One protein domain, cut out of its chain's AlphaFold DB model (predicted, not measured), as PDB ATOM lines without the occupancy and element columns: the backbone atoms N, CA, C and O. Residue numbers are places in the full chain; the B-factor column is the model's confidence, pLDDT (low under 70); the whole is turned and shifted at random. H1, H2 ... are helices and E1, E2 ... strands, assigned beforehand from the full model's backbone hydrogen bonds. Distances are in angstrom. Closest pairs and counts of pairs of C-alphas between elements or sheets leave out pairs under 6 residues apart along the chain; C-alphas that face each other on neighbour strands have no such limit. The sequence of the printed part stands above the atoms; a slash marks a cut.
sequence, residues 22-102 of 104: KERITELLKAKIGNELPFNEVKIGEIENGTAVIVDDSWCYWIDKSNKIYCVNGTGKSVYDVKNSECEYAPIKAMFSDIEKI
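AT A GLANCE: This is residues 22 to 102 of the 104 residues of an uncharacterized protein of Fluviicola sp (UniProt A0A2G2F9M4). Look for a twisted four-stranded sheet, E1 to E4, folded back and forth, with the longest helix, H1, crossing one of its faces and the shorter H2 on the same face by E3 and E4. After H2 a long link, residues 81 to 95, runs past the edge strand E4 and leads to the small helix H3, which only grazes the sheet. The printed part has 81 residues, with three named helices and four named strands in the order H1 E1 E2 E3 E4 H2 H3; the sheet's order is E1 - E2 - E3 - E4, antiparallel throughout, and the class is mixed, helices and strands. The whole is compact and rounded, with a radius of gyration of the C-alphas of 11.1 A and spans of 28 by 24 by 23 A.

IN THESE COORDINATES: Find C-alpha 22 at (117.311, 153.549, 175.004); from there H1 runs through residues 22 to 33, 16.0 A long. E1, residues 42 to 47, covers 15.8 A, beginning at C-alpha 42 at (112.920, 155.492, 180.885). E2, residues 50 to 55, covers 16.2 A, and E3, residues 59 to 64, covers 16.7 A. E4, residues 69 to 71, covers 6.9 A. H2, residues 74 to 80, covers 9.9 A. H3, residues 96 to 99, covers 5.1 A and ends at C-alpha 99 at (118.695, 166.736, 182.852).

HOW THE PARTS SIT: Start with the sheet, a meander in which each strand is the antiparallel neighbour of the one before. The hairpin E1 and E2 has N 45 and O 52 within hydrogen-bond range at 3.0 A; the hairpin E2 and E3 has N 53 and O 61 at 2.8 A; the hairpin E3 and E4 has N 62 and O 70 at 2.9 A. H1 on one face makes two layers, a helix layer and a sheet layer; it lies over E2 at a height over the sheet of 7.9 A, across the strands at 68 degrees to E2 on the local plane. H2, on the same face, lies over none of the strands, but only just, with 2 C-alphas falling on E3 and 2 on E4; the closest C-alphas of E3 and H2 are those of Trp 59 and Gly 76, 4.2 A apart. H1, with residues 32 to 33 alone, only just touches H2, with 3 pairs of C-alphas within 8 A, the closest being Ile 33 and Tyr 80 at 6.4 A. H1 and H3 are apart. Every O i to N i+4 pair is within hydrogen-bond range in H2, 7 of 8 are in H1, and H3 is too short for such a pair.

THE WHOLE: The C-alphas farthest apart are those of Lys 83 and Lys 101, at 29.8 A. The printed part has no cut, and the link from H2 to H3 is long. Look at residues 82 to 85 for pLDDT under 70; the mean of the printed part is 92.5.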
ATOM      1  N   LYS A  22     118.224 153.639 173.857       94.62
ATOM      2  CA  LYS A  22     117.311 153.549 175.004       94.62
ATOM      3  C   LYS A  22     117.171 152.114 175.505       94.62
ATOM      4  O   LYS A  22     117.291 151.892 176.708       94.62
ATOM      5  N   GLU A  23     116.945 151.146 174.620       95.31
ATOM      6  CA  GLU A  23     116.868 149.726 174.994       95.31
ATOM      7  C   GLU A  23     118.198 149.237 175.567       95.31
ATOM      8  O   GLU A  23     118.220 148.617 176.627       95.31
ATOM      9  N   ARG A  24     119.315 149.573 174.915       95.31
ATOM     10  CA  ARG A  24     120.658 149.177 175.355       95.31
ATOM     11  C   ARG A  24     120.967 149.665 176.772       95.31
ATOM     12  O   ARG A  24     121.432 148.881 177.599       95.31
ATOM     13  N   ILE A  25     120.701 150.939 177.071       95.38
ATOM     14  CA  ILE A  25     120.931 151.495 178.411       95.38
ATOM     15  C   ILE A  25     119.927 150.943 179.427       95.38
ATOM     16  O   ILE A  25     120.304 150.661 180.565       95.38
ATOM     17  N   THR A  26     118.668 150.748 179.029       96.44
ATOM     18  CA  THR A  26     117.656 150.147 179.909       96.44
ATOM     19  C   THR A  26     118.101 148.761 180.372       96.44
ATOM     20  O   THR A  26     118.074 148.481 181.568       96.44
ATOM     21  N   GLU A  27     118.577 147.916 179.457       96.00
ATOM     22  CA  GLU A  27     119.079 146.580 179.793       96.00
ATOM     23  C   GLU A  27     120.363 146.632 180.636       96.00
ATOM     24  O   GLU A  27     120.504 145.870 181.594       96.00
ATOM     25  N   LEU A  28     121.265 147.580 180.355       94.44
ATOM     26  CA  LEU A  28     122.463 147.811 181.169       94.44
ATOM     27  C   LEU A  28     122.107 148.132 182.633       94.44
ATOM     28  O   LEU A  28     122.711 147.575 183.552       94.44
ATOM     29  N   LEU A  29     121.119 149.003 182.858       94.06
ATOM     30  CA  LEU A  29     120.647 149.351 184.199       94.06
ATOM     31  C   LEU A  29     119.892 148.190 184.850       94.06
ATOM     32  O   LEU A  29     120.161 147.868 186.008       94.06
ATOM     33  N   LYS A  30     119.001 147.503 184.124       94.44
ATOM     34  CA  LYS A  30     118.273 146.336 184.650       94.44
ATOM     35  C   LYS A  30     119.208 145.215 185.097       94.44
ATOM     36  O   LYS A  30     118.966 144.601 186.133       94.44
ATOM     37  N   ALA A  31     120.318 144.999 184.392       92.31
ATOM     38  CA  ALA A  31     121.331 144.025 184.793       92.31
ATOM     39  C   ALA A  31     121.970 144.331 186.165       92.31
ATOM     40  O   ALA A  31     122.514 143.429 186.801       92.31
ATOM     41  N   LYS A  32     121.920 145.589 186.627       90.62
ATOM     42  CA  LYS A  32     122.492 146.025 187.910       90.62
ATOM     43  C   LYS A  32     121.442 146.228 188.999       90.62
ATOM     44  O   LYS A  32     121.649 145.775 190.119       90.62
ATOM     45  N   ILE A  33     120.334 146.891 188.669       91.75
ATOM     46  CA  ILE A  33     119.313 147.357 189.624       91.75
ATOM     47  C   ILE A  33     117.879 146.985 189.206       91.75
ATOM     48  O   ILE A  33     116.916 147.501 189.765       91.75
ATOM     49  N   GLY A  34     117.707 146.073 188.244       91.81
ATOM     50  CA  GLY A  34     116.402 145.683 187.687       91.81
ATOM     51  C   GLY A  34     115.414 145.080 188.684       91.81
ATOM     52  O   GLY A  34     114.215 145.143 188.457       91.81
ATOM     53  N   ASN A  35     115.904 144.519 189.791       91.06
ATOM     54  CA  ASN A  35     115.055 143.978 190.858       91.06
ATOM     55  C   ASN A  35     114.675 145.026 191.916       91.06
ATOM     56  O   ASN A  35     113.862 144.733 192.786       91.06
ATOM     57  N   GLU A  36     115.284 146.212 191.869       91.56
ATOM     58  CA  GLU A  36     115.087 147.272 192.863       91.56
ATOM     59  C   GLU A  36     114.128 148.364 192.363       91.56
ATOM     60  O   GLU A  36     113.572 149.106 193.169       91.56
ATOM     61  N   LEU A  37     113.924 148.464 191.042       90.94
ATOM     62  CA  LEU A  37     113.098 149.484 190.390       90.94
ATOM     63  C   LEU A  37     112.105 148.855 189.403       90.94
ATOM     64  O   LEU A  37     112.398 147.799 188.841       90.94
ATOM     65  N   PRO A  38     110.965 149.512 189.127       93.75
ATOM     66  CA  PRO A  38     109.971 148.975 188.207       93.75
ATOM     67  C   PRO A  38     110.304 149.208 186.723       93.75
ATOM     68  O   PRO A  38     109.916 148.379 185.902       93.75
ATOM     69  N   PHE A  39     111.043 150.273 186.366       95.62
ATOM     70  CA  PHE A  39     111.376 150.608 184.969       95.62
ATOM     71  C   PHE A  39     110.128 150.773 184.077       95.62
ATOM     72  O   PHE A  39     110.107 150.305 182.934       95.62
ATOM     73  N   ASN A  40     109.079 151.427 184.586       97.00
ATOM     74  CA  ASN A  40     107.868 151.704 183.807       97.00
ATOM     75  C   ASN A  40     108.133 152.769 182.739       97.00
ATOM     76  O   ASN A  40     107.609 152.690 181.628       97.00
ATOM     77  N   GLU A  41     108.966 153.754 183.070       96.44
ATOM     78  CA  GLU A  41     109.378 154.820 182.171       96.44
ATOM     79  C   GLU A  41     110.893 155.023 182.219       96.44
ATOM     80  O   GLU A  41     111.517 155.041 183.279       96.44
ATOM     81  N   VAL A  42     111.496 155.186 181.039       97.19
ATOM     82  CA  VAL A  42     112.920 155.492 180.885       97.19
ATOM     83  C   VAL A  42     113.065 156.639 179.897       97.19
ATOM     84  O   VAL A  42     112.703 156.495 178.726       97.19
ATOM     85  N   LYS A  43     113.609 157.764 180.351       98.00
ATOM     86  CA  LYS A  43     113.914 158.937 179.522       98.00
ATOM     87  C   LYS A  43     115.418 159.033 179.360       98.00
ATOM     88  O   LYS A  43     116.140 158.865 180.342       98.00
ATOM     89  N   ILE A  44     115.890 159.282 178.142       97.44
ATOM     90  CA  ILE A  44     117.327 159.404 177.865       97.44
ATOM     91  C   ILE A  44     117.647 160.700 177.124       97.44
ATOM     92  O   ILE A  44     116.812 161.232 176.393       97.44
ATOM     93  N   GLY A  45     118.868 161.201 177.296       96.50
ATOM     94  CA  GLY A  45     119.366 162.370 176.577       96.50
ATOM     95  C   GLY A  45     120.886 162.439 176.604       96.50
ATOM     96  O   GLY A  45     121.511 162.126 177.616       96.50
ATOM     97  N   GLU A  46     121.492 162.833 175.488       96.06
ATOM     98  CA  GLU A  46     122.942 163.020 175.424       96.06
ATOM     99  C   GLU A  46     123.359 164.287 176.175       96.06
ATOM    100  O   GLU A  46     122.784 165.359 175.979       96.06
ATOM    101  N   ILE A  47     124.376 164.174 177.030       96.12
ATOM    102  CA  ILE A  47     124.905 165.297 177.804       96.12
ATOM    103  C   ILE A  47     126.358 165.066 178.205       96.12
ATOM    104  O   ILE A  47     126.731 163.963 178.604       96.12
ATOM    105  N   GLU A  48     127.175 166.118 178.107       95.06
ATOM    106  CA  GLU A  48     128.559 166.151 178.611       95.06
ATOM    107  C   GLU A  48     129.378 164.890 178.260       95.06
ATOM    108  O   GLU A  48     130.074 164.324 179.095       95.06
ATOM    109  N   ASN A  49     129.307 164.459 176.993       93.50
ATOM    110  CA  ASN A  49     129.973 163.263 176.451       93.50
ATOM    111  C   ASN A  49     129.478 161.913 176.999       93.50
ATOM    112  O   ASN A  49     130.187 160.916 176.897       93.50
ATOM    113  N   GLY A  50     128.251 161.838 177.498       96.00
ATOM    114  CA  GLY A  50     127.589 160.586 177.856       96.00
ATOM    115  C   GLY A  50     126.085 160.666 177.650       96.00
ATOM    116  O   GLY A  50     125.590 161.564 176.966       96.00
ATOM    117  N   THR A  51     125.371 159.720 178.243       97.69
ATOM    118  CA  THR A  51     123.914 159.637 178.161       97.69
ATOM    119  C   THR A  51     123.331 159.725 179.560       97.69
ATOM    120  O   THR A  51     123.551 158.845 180.391       97.69
ATOM    121  N   ALA A  52     122.584 160.789 179.829       97.69
ATOM    122  CA  ALA A  52     121.772 160.878 181.026       97.69
ATOM    123  C   ALA A  52     120.516 160.025 180.877       97.69
ATOM    124  O   ALA A  52     119.910 159.978 179.804       97.69
ATOM    125  N   VAL A  53     120.125 159.383 181.971       97.75
ATOM    126  CA  VAL A  53     118.927 158.559 182.066       97.75
ATOM    127  C   VAL A  53     118.143 158.938 183.306       97.75
ATOM    128  O   VAL A  53     118.712 159.052 184.391       97.75
ATOM    129  N   ILE A  54     116.833 159.091 183.145       98.25
ATOM    130  CA  ILE A  54     115.877 159.163 184.245       98.25
ATOM    131  C   ILE A  54     114.975 157.937 184.156       98.25
ATOM    132  O   ILE A  54     114.329 157.708 183.134       98.25
ATOM    133  N   VAL A  55     114.960 157.146 185.224       97.50
ATOM    134  CA  VAL A  55     114.034 156.028 185.409       97.50
ATOM    135  C   VAL A  55     112.901 156.506 186.310       97.50
ATOM    136  O   VAL A  55     113.168 157.053 187.386       97.50
ATOM    137  N   ASP A  56     111.663 156.318 185.850       96.81
ATOM    138  CA  ASP A  56     110.420 156.603 186.580       96.81
ATOM    139  C   ASP A  56     110.427 157.985 187.278       96.81
ATOM    140  O   ASP A  56     110.083 158.126 188.454       96.81
ATOM    141  N   ASP A  57     110.912 159.003 186.560       96.69
ATOM    142  CA  ASP A  57     110.972 160.414 186.974       96.69
ATOM    143  C   ASP A  57     111.725 160.727 188.275       96.69
ATOM    144  O   ASP A  57     111.683 161.850 188.769       96.69
ATOM    145  N   SER A  58     112.451 159.759 188.835       95.56
ATOM    146  CA  SER A  58     113.014 159.887 190.187       95.56
ATOM    147  C   SER A  58     114.486 159.499 190.262       95.56
ATOM    148  O   SER A  58     115.271 160.124 190.985       95.56
ATOM    149  N   TRP A  59     114.885 158.464 189.524       96.31
ATOM    150  CA  TRP A  59     116.218 157.879 189.622       96.31
ATOM    151  C   TRP A  59     117.063 158.305 188.435       96.31
ATOM    152  O   TRP A  59     116.783 157.923 187.300       96.31
ATOM    153  N   CYS A  60     118.091 159.112 188.701       97.62
ATOM    154  CA  CYS A  60     118.887 159.716 187.646       97.62
ATOM    155  C   CYS A  60     120.320 159.189 187.626       97.62
ATOM    156  O   CYS A  60     121.031 159.207 188.640       97.62
ATOM    157  N   TYR A  61     120.735 158.764 186.438       96.50
ATOM    158  CA  TYR A  61     122.033 158.175 186.155       96.50
ATOM    159  C   TYR A  61     122.670 158.855 184.946       96.50
ATOM    160  O   TYR A  61     121.986 159.444 184.109       96.50
ATOM    161  N   TRP A  62     123.986 158.742 184.836       97.56
ATOM    162  CA  TRP A  62     124.732 159.157 183.656       97.56
ATOM    163  C   TRP A  62     125.663 158.031 183.227       97.56
ATOM    164  O   TRP A  62     126.374 157.457 184.053       97.56
ATOM    165  N   ILE A  63     125.608 157.681 181.946       96.50
ATOM    166  CA  ILE A  63     126.354 156.572 181.359       96.50
ATOM    167  C   ILE A  63     127.442 157.149 180.463       96.50
ATOM    168  O   ILE A  63     127.139 157.864 179.504       96.50
ATOM    169  N   ASP A  64     128.701 156.843 180.765       95.94
ATOM    170  CA  ASP A  64     129.815 157.286 179.927       95.94
ATOM    171  C   ASP A  64     129.908 156.478 178.618       95.94
ATOM    172  O   ASP A  64     129.221 155.473 178.414       95.94
ATOM    173  N   LYS A  65     130.801 156.885 177.706       94.62
ATOM    174  CA  LYS A  65     131.029 156.161 176.438       94.62
ATOM    175  C   LYS A  65     131.618 154.753 176.618       94.62
ATOM    176  O   LYS A  65     131.604 153.978 175.665       94.62
ATOM    177  N   SER A  66     132.112 154.417 177.809       94.94
ATOM    178  CA  SER A  66     132.618 153.088 178.178       94.94
ATOM    179  C   SER A  66     131.555 152.223 178.871       94.94
ATOM    180  O   SER A  66     131.868 151.118 179.311       94.94
ATOM    181  N   ASN A  67     130.304 152.690 178.952       93.75
ATOM    182  CA  ASN A  67     129.188 152.053 179.658       93.75
ATOM    183  C   ASN A  67     129.342 151.970 181.181       93.75
ATOM    184  O   ASN A  67     128.665 151.161 181.824       93.75
ATOM    185  N   LYS A  68     130.195 152.801 181.785       93.94
ATOM    186  CA  LYS A  68     130.222 152.946 183.240       93.94
ATOM    187  C   LYS A  68     129.010 153.763 183.682       93.94
ATOM    188  O   LYS A  68     128.721 154.823 183.128       93.94
ATOM    189  N   ILE A  69     128.303 153.242 184.683       94.31
ATOM    190  CA  ILE A  69     127.132 153.882 185.279       94.31
ATOM    191  C   ILE A  69     127.591 154.774 186.430       94.31
ATOM    192  O   ILE A  69     128.284 154.316 187.339       94.31
ATOM    193  N   TYR A  70     127.151 156.025 186.400       95.31
ATOM    194  CA  TYR A  70     127.319 156.990 187.474       95.31
ATOM    195  C   TYR A  70     125.964 157.452 187.998       95.31
ATOM    196  O   TYR A  70     124.972 157.490 187.269       95.31
ATOM    197  N   CYS A  71     125.932 157.849 189.264       95.19
ATOM    198  CA  CYS A  71     124.742 158.373 189.914       95.19
ATOM    199  C   CYS A  71     124.712 159.895 189.784       95.19
ATOM    200  O   CYS A  71     125.711 160.563 190.038       95.19
ATOM    201  N   VAL A  72     123.570 160.464 189.410       96.81
ATOM    202  CA  VAL A  72     123.430 161.925 189.306       96.81
ATOM    203  C   VAL A  72     122.800 162.511 190.566       96.81
ATOM    204  O   VAL A  72     123.210 163.576 191.019       96.81
ATOM    205  N   ASN A  73     121.820 161.827 191.161       95.88
ATOM    206  CA  ASN A  73     121.110 162.308 192.345       95.88
ATOM    207  C   ASN A  73     121.157 161.310 193.512       95.88
ATOM    208  O   ASN A  73     121.504 160.135 193.357       95.88
ATOM    209  N   GLY A  74     120.797 161.796 194.705       93.69
ATOM    210  CA  GLY A  74     120.788 160.990 195.929       93.69
ATOM    211  C   GLY A  74     119.838 159.791 195.854       93.69
ATOM    212  O   GLY A  74     120.195 158.717 196.322       93.69
ATOM    213  N   THR A  75     118.679 159.944 195.206       92.81
ATOM    214  CA  THR A  75     117.693 158.867 195.018       92.81
ATOM    215  C   THR A  75     118.242 157.741 194.136       92.81
ATOM    216  O   THR A  75     118.136 156.566 194.479       92.81
ATOM    217  N   GLY A  76     118.877 158.087 193.009       91.88
ATOM    218  CA  GLY A  76     119.556 157.132 192.130       91.88
ATOM    219  C   GLY A  76     120.657 156.380 192.871       91.88
ATOM    220  O   GLY A  76     120.740 155.151 192.780       91.88
ATOM    221  N   LYS A  77     121.442 157.108 193.677       92.19
ATOM    222  CA  LYS A  77     122.484 156.522 194.522       92.19
ATOM    223  C   LYS A  77     121.921 155.579 195.577       92.19
ATOM    224  O   LYS A  77     122.422 154.469 195.672       92.19
ATOM    225  N   SER A  78     120.879 155.962 196.317       90.31
ATOM    226  CA  SER A  78     120.334 155.136 197.403       90.31
ATOM    227  C   SER A  78     119.833 153.774 196.935       90.31
ATOM    228  O   SER A  78     119.851 152.837 197.719       90.31
ATOM    229  N   VAL A  79     119.405 153.658 195.675       88.00
ATOM    230  CA  VAL A  79     118.996 152.380 195.074       88.00
ATOM    231  C   VAL A  79     120.193 151.577 194.580       88.00
ATOM    232  O   VAL A  79     120.253 150.366 194.779       88.00
ATOM    233  N   TYR A  80     121.175 152.236 193.964       85.44
ATOM    234  CA  TYR A  80     122.359 151.544 193.456       85.44
ATOM    235  C   TYR A  80     123.241 150.987 194.593       85.44
ATOM    236  O   TYR A  80     123.822 149.909 194.464       85.44
ATOM    237  N   ASP A  81     123.287 151.690 195.729       75.31
ATOM    238  CA  ASP A  81     124.139 151.380 196.887       75.31
ATOM    239  C   ASP A  81     123.656 150.166 197.708       75.31
ATOM    240  O   ASP A  81     124.407 149.619 198.510       75.31
ATOM    241  N   VAL A  82     122.423 149.678 197.502       63.72
ATOM    242  CA  VAL A  82     121.868 148.563 198.303       63.72
ATOM    243  C   VAL A  82     122.577 147.231 198.008       63.72
ATOM    244  O   VAL A  82     122.555 146.317 198.833       63.72
ATOM    245  N   LYS A  83     123.231 147.106 196.843       58.59
ATOM    246  CA  LYS A  83     123.933 145.877 196.424       58.59
ATOM    247  C   LYS A  83     125.319 146.090 195.804       58.59
ATOM    248  O   LYS A  83     126.030 145.105 195.638       58.59
ATOM    249  N   ASN A  84     125.716 147.324 195.477       57.66
ATOM    250  CA  ASN A  84     127.039 147.653 194.932       57.66
ATOM    251  C   ASN A  84     127.477 149.051 195.390       57.66
ATOM    252  O   ASN A  84     126.933 150.055 194.932       57.66
ATOM    253  N   SER A  85     128.534 149.130 196.199       61.81
ATOM    254  CA  SER A  85     129.118 150.391 196.689       61.81
ATOM    255  C   SER A  85     129.845 151.218 195.610       61.81
ATOM    256  O   SER A  85     130.674 152.067 195.924       61.81
ATOM    257  N   GLU A  86     129.593 150.947 194.329       70.31
ATOM    258  CA  GLU A  86     130.420 151.399 193.203       70.31
ATOM    259  C   GLU A  86     129.821 152.582 192.430       70.31
ATOM    260  O   GLU A  86     130.466 153.106 191.521       70.31
ATOM    261  N   CYS A  87     128.605 153.035 192.763       81.12
ATOM    262  CA  CYS A  87     128.031 154.196 192.079       81.12
ATOM    263  C   CYS A  87     128.637 155.500 192.604       81.12
ATOM    264  O   CYS A  87     128.179 156.084 193.599       81.12
ATOM    265  N   GLU A  88     129.687 155.939 191.923       91.56
ATOM    266  CA  GLU A  88     130.264 157.272 192.048       91.56
ATOM    267  C   GLU A  88     129.289 158.324 191.506       91.56
ATOM    268  O   GLU A  88     128.488 158.053 190.605       91.56
ATOM    269  N   TYR A  89     129.366 159.542 192.045       93.94
ATOM    270  CA  TYR A  89     128.639 160.660 191.454       93.94
ATOM    271  C   TYR A  89     129.210 160.997 190.075       93.94
ATOM    272  O   TYR A  89     130.423 160.944 189.866       93.94
ATOM    273  N   ALA A  90     128.325 161.336 189.143       95.75
ATOM    274  CA  ALA A  90     128.698 161.641 187.773       95.75
ATOM    275  C   ALA A  90     129.644 162.857 187.717       95.75
ATOM    276  O   ALA A  90     129.350 163.886 188.331       95.75
ATOM    277  N   PRO A  91     130.762 162.779 186.973       95.62
ATOM    278  CA  PRO A  91     131.717 163.876 186.833       95.62
ATOM    279  C   PRO A  91     131.242 164.911 185.795       95.62
ATOM    280  O   PRO A  91     131.988 165.283 184.891       95.62
ATOM    281  N   ILE A  92     129.990 165.357 185.911       96.12
ATOM    282  CA  ILE A  92     129.323 166.298 184.999       96.12
ATOM    283  C   ILE A  92     128.812 167.517 185.776       96.12
ATOM    284  O   ILE A  92     128.634 167.461 186.994       96.12
ATOM    285  N   LYS A  93     128.587 168.635 185.084       96.19
ATOM    286  CA  LYS A  93     128.052 169.862 185.694       96.19
ATOM    287  C   LYS A  93     126.539 169.818 185.850       96.19
ATOM    288  O   LYS A  93     126.018 170.404 186.796       96.19
ATOM    289  N   ALA A  94     125.855 169.177 184.909       94.56
ATOM    290  CA  ALA A  94     124.408 169.095 184.896       94.56
ATOM    291  C   ALA A  94     123.874 168.346 186.119       94.56
ATOM    292  O   ALA A  94     124.287 167.226 186.424       94.56
ATOM    293  N   MET A  95     122.915 168.970 186.795       95.56
ATOM    294  CA  MET A  95     122.181 168.346 187.887       95.56
ATOM    295  C   MET A  95     120.881 167.723 187.371       95.56
ATOM    296  O   MET A  95     120.482 167.921 186.224       95.56
ATOM    297  N   PHE A  96     120.184 166.989 188.242       95.94
ATOM    298  CA  PHE A  96     118.902 166.356 187.919       95.94
ATOM    299  C   PHE A  96     117.914 167.309 187.225       95.94
ATOM    300  O   PHE A  96     117.395 166.979 186.166       95.94
ATOM    301  N   SER A  97     117.742 168.521 187.754       95.00
ATOM    302  CA  SER A  97     116.816 169.523 187.210       95.00
ATOM    303  C   SER A  97     117.220 170.089 185.843       95.00
ATOM    304  O   SER A  97     116.376 170.627 185.123       95.00
ATOM    305  N   ASP A  98     118.500 170.009 185.476       96.50
ATOM    306  CA  ASP A  98     118.968 170.346 184.130       96.50
ATOM    307  C   ASP A  98     118.665 169.193 183.172       96.50
ATOM    308  O   ASP A  98     118.148 169.408 182.077       96.50
ATOM    309  N   ILE A  99     118.926 167.962 183.619       96.81
ATOM    310  CA  ILE A  99     118.695 166.736 182.852       96.81
ATOM    311  C   ILE A  99     117.204 166.524 182.575       96.81
ATOM    312  O   ILE A  99     116.855 166.207 181.441       96.81
ATOM    313  N   GLU A 100     116.321 166.764 183.547       96.50
ATOM    314  CA  GLU A 100     114.861 166.683 183.372       96.50
ATOM    315  C   GLU A 100     114.351 167.540 182.204       96.50
ATOM    316  O   GLU A 100     113.372 167.183 181.554       96.50
ATOM    317  N   LYS A 101     115.020 168.659 181.898       95.62
ATOM    318  CA  LYS A 101     114.654 169.543 180.777       95.62
ATOM    319  C   LYS A 101     115.176 169.052 179.426       95.62
ATOM    320  O   LYS A 101     114.743 169.557 178.391       95.62
ATOM    321  N   ILE A 102     116.147 168.142 179.433       92.62
ATOM    322  CA  ILE A 102     116.856 167.652 178.245       92.62
ATOM    323  C   ILE A 102     116.276 166.319 177.779       92.62
ATOM    324  O   ILE A 102     116.100 166.114 176.575       92.62
TER     325      ILE A 102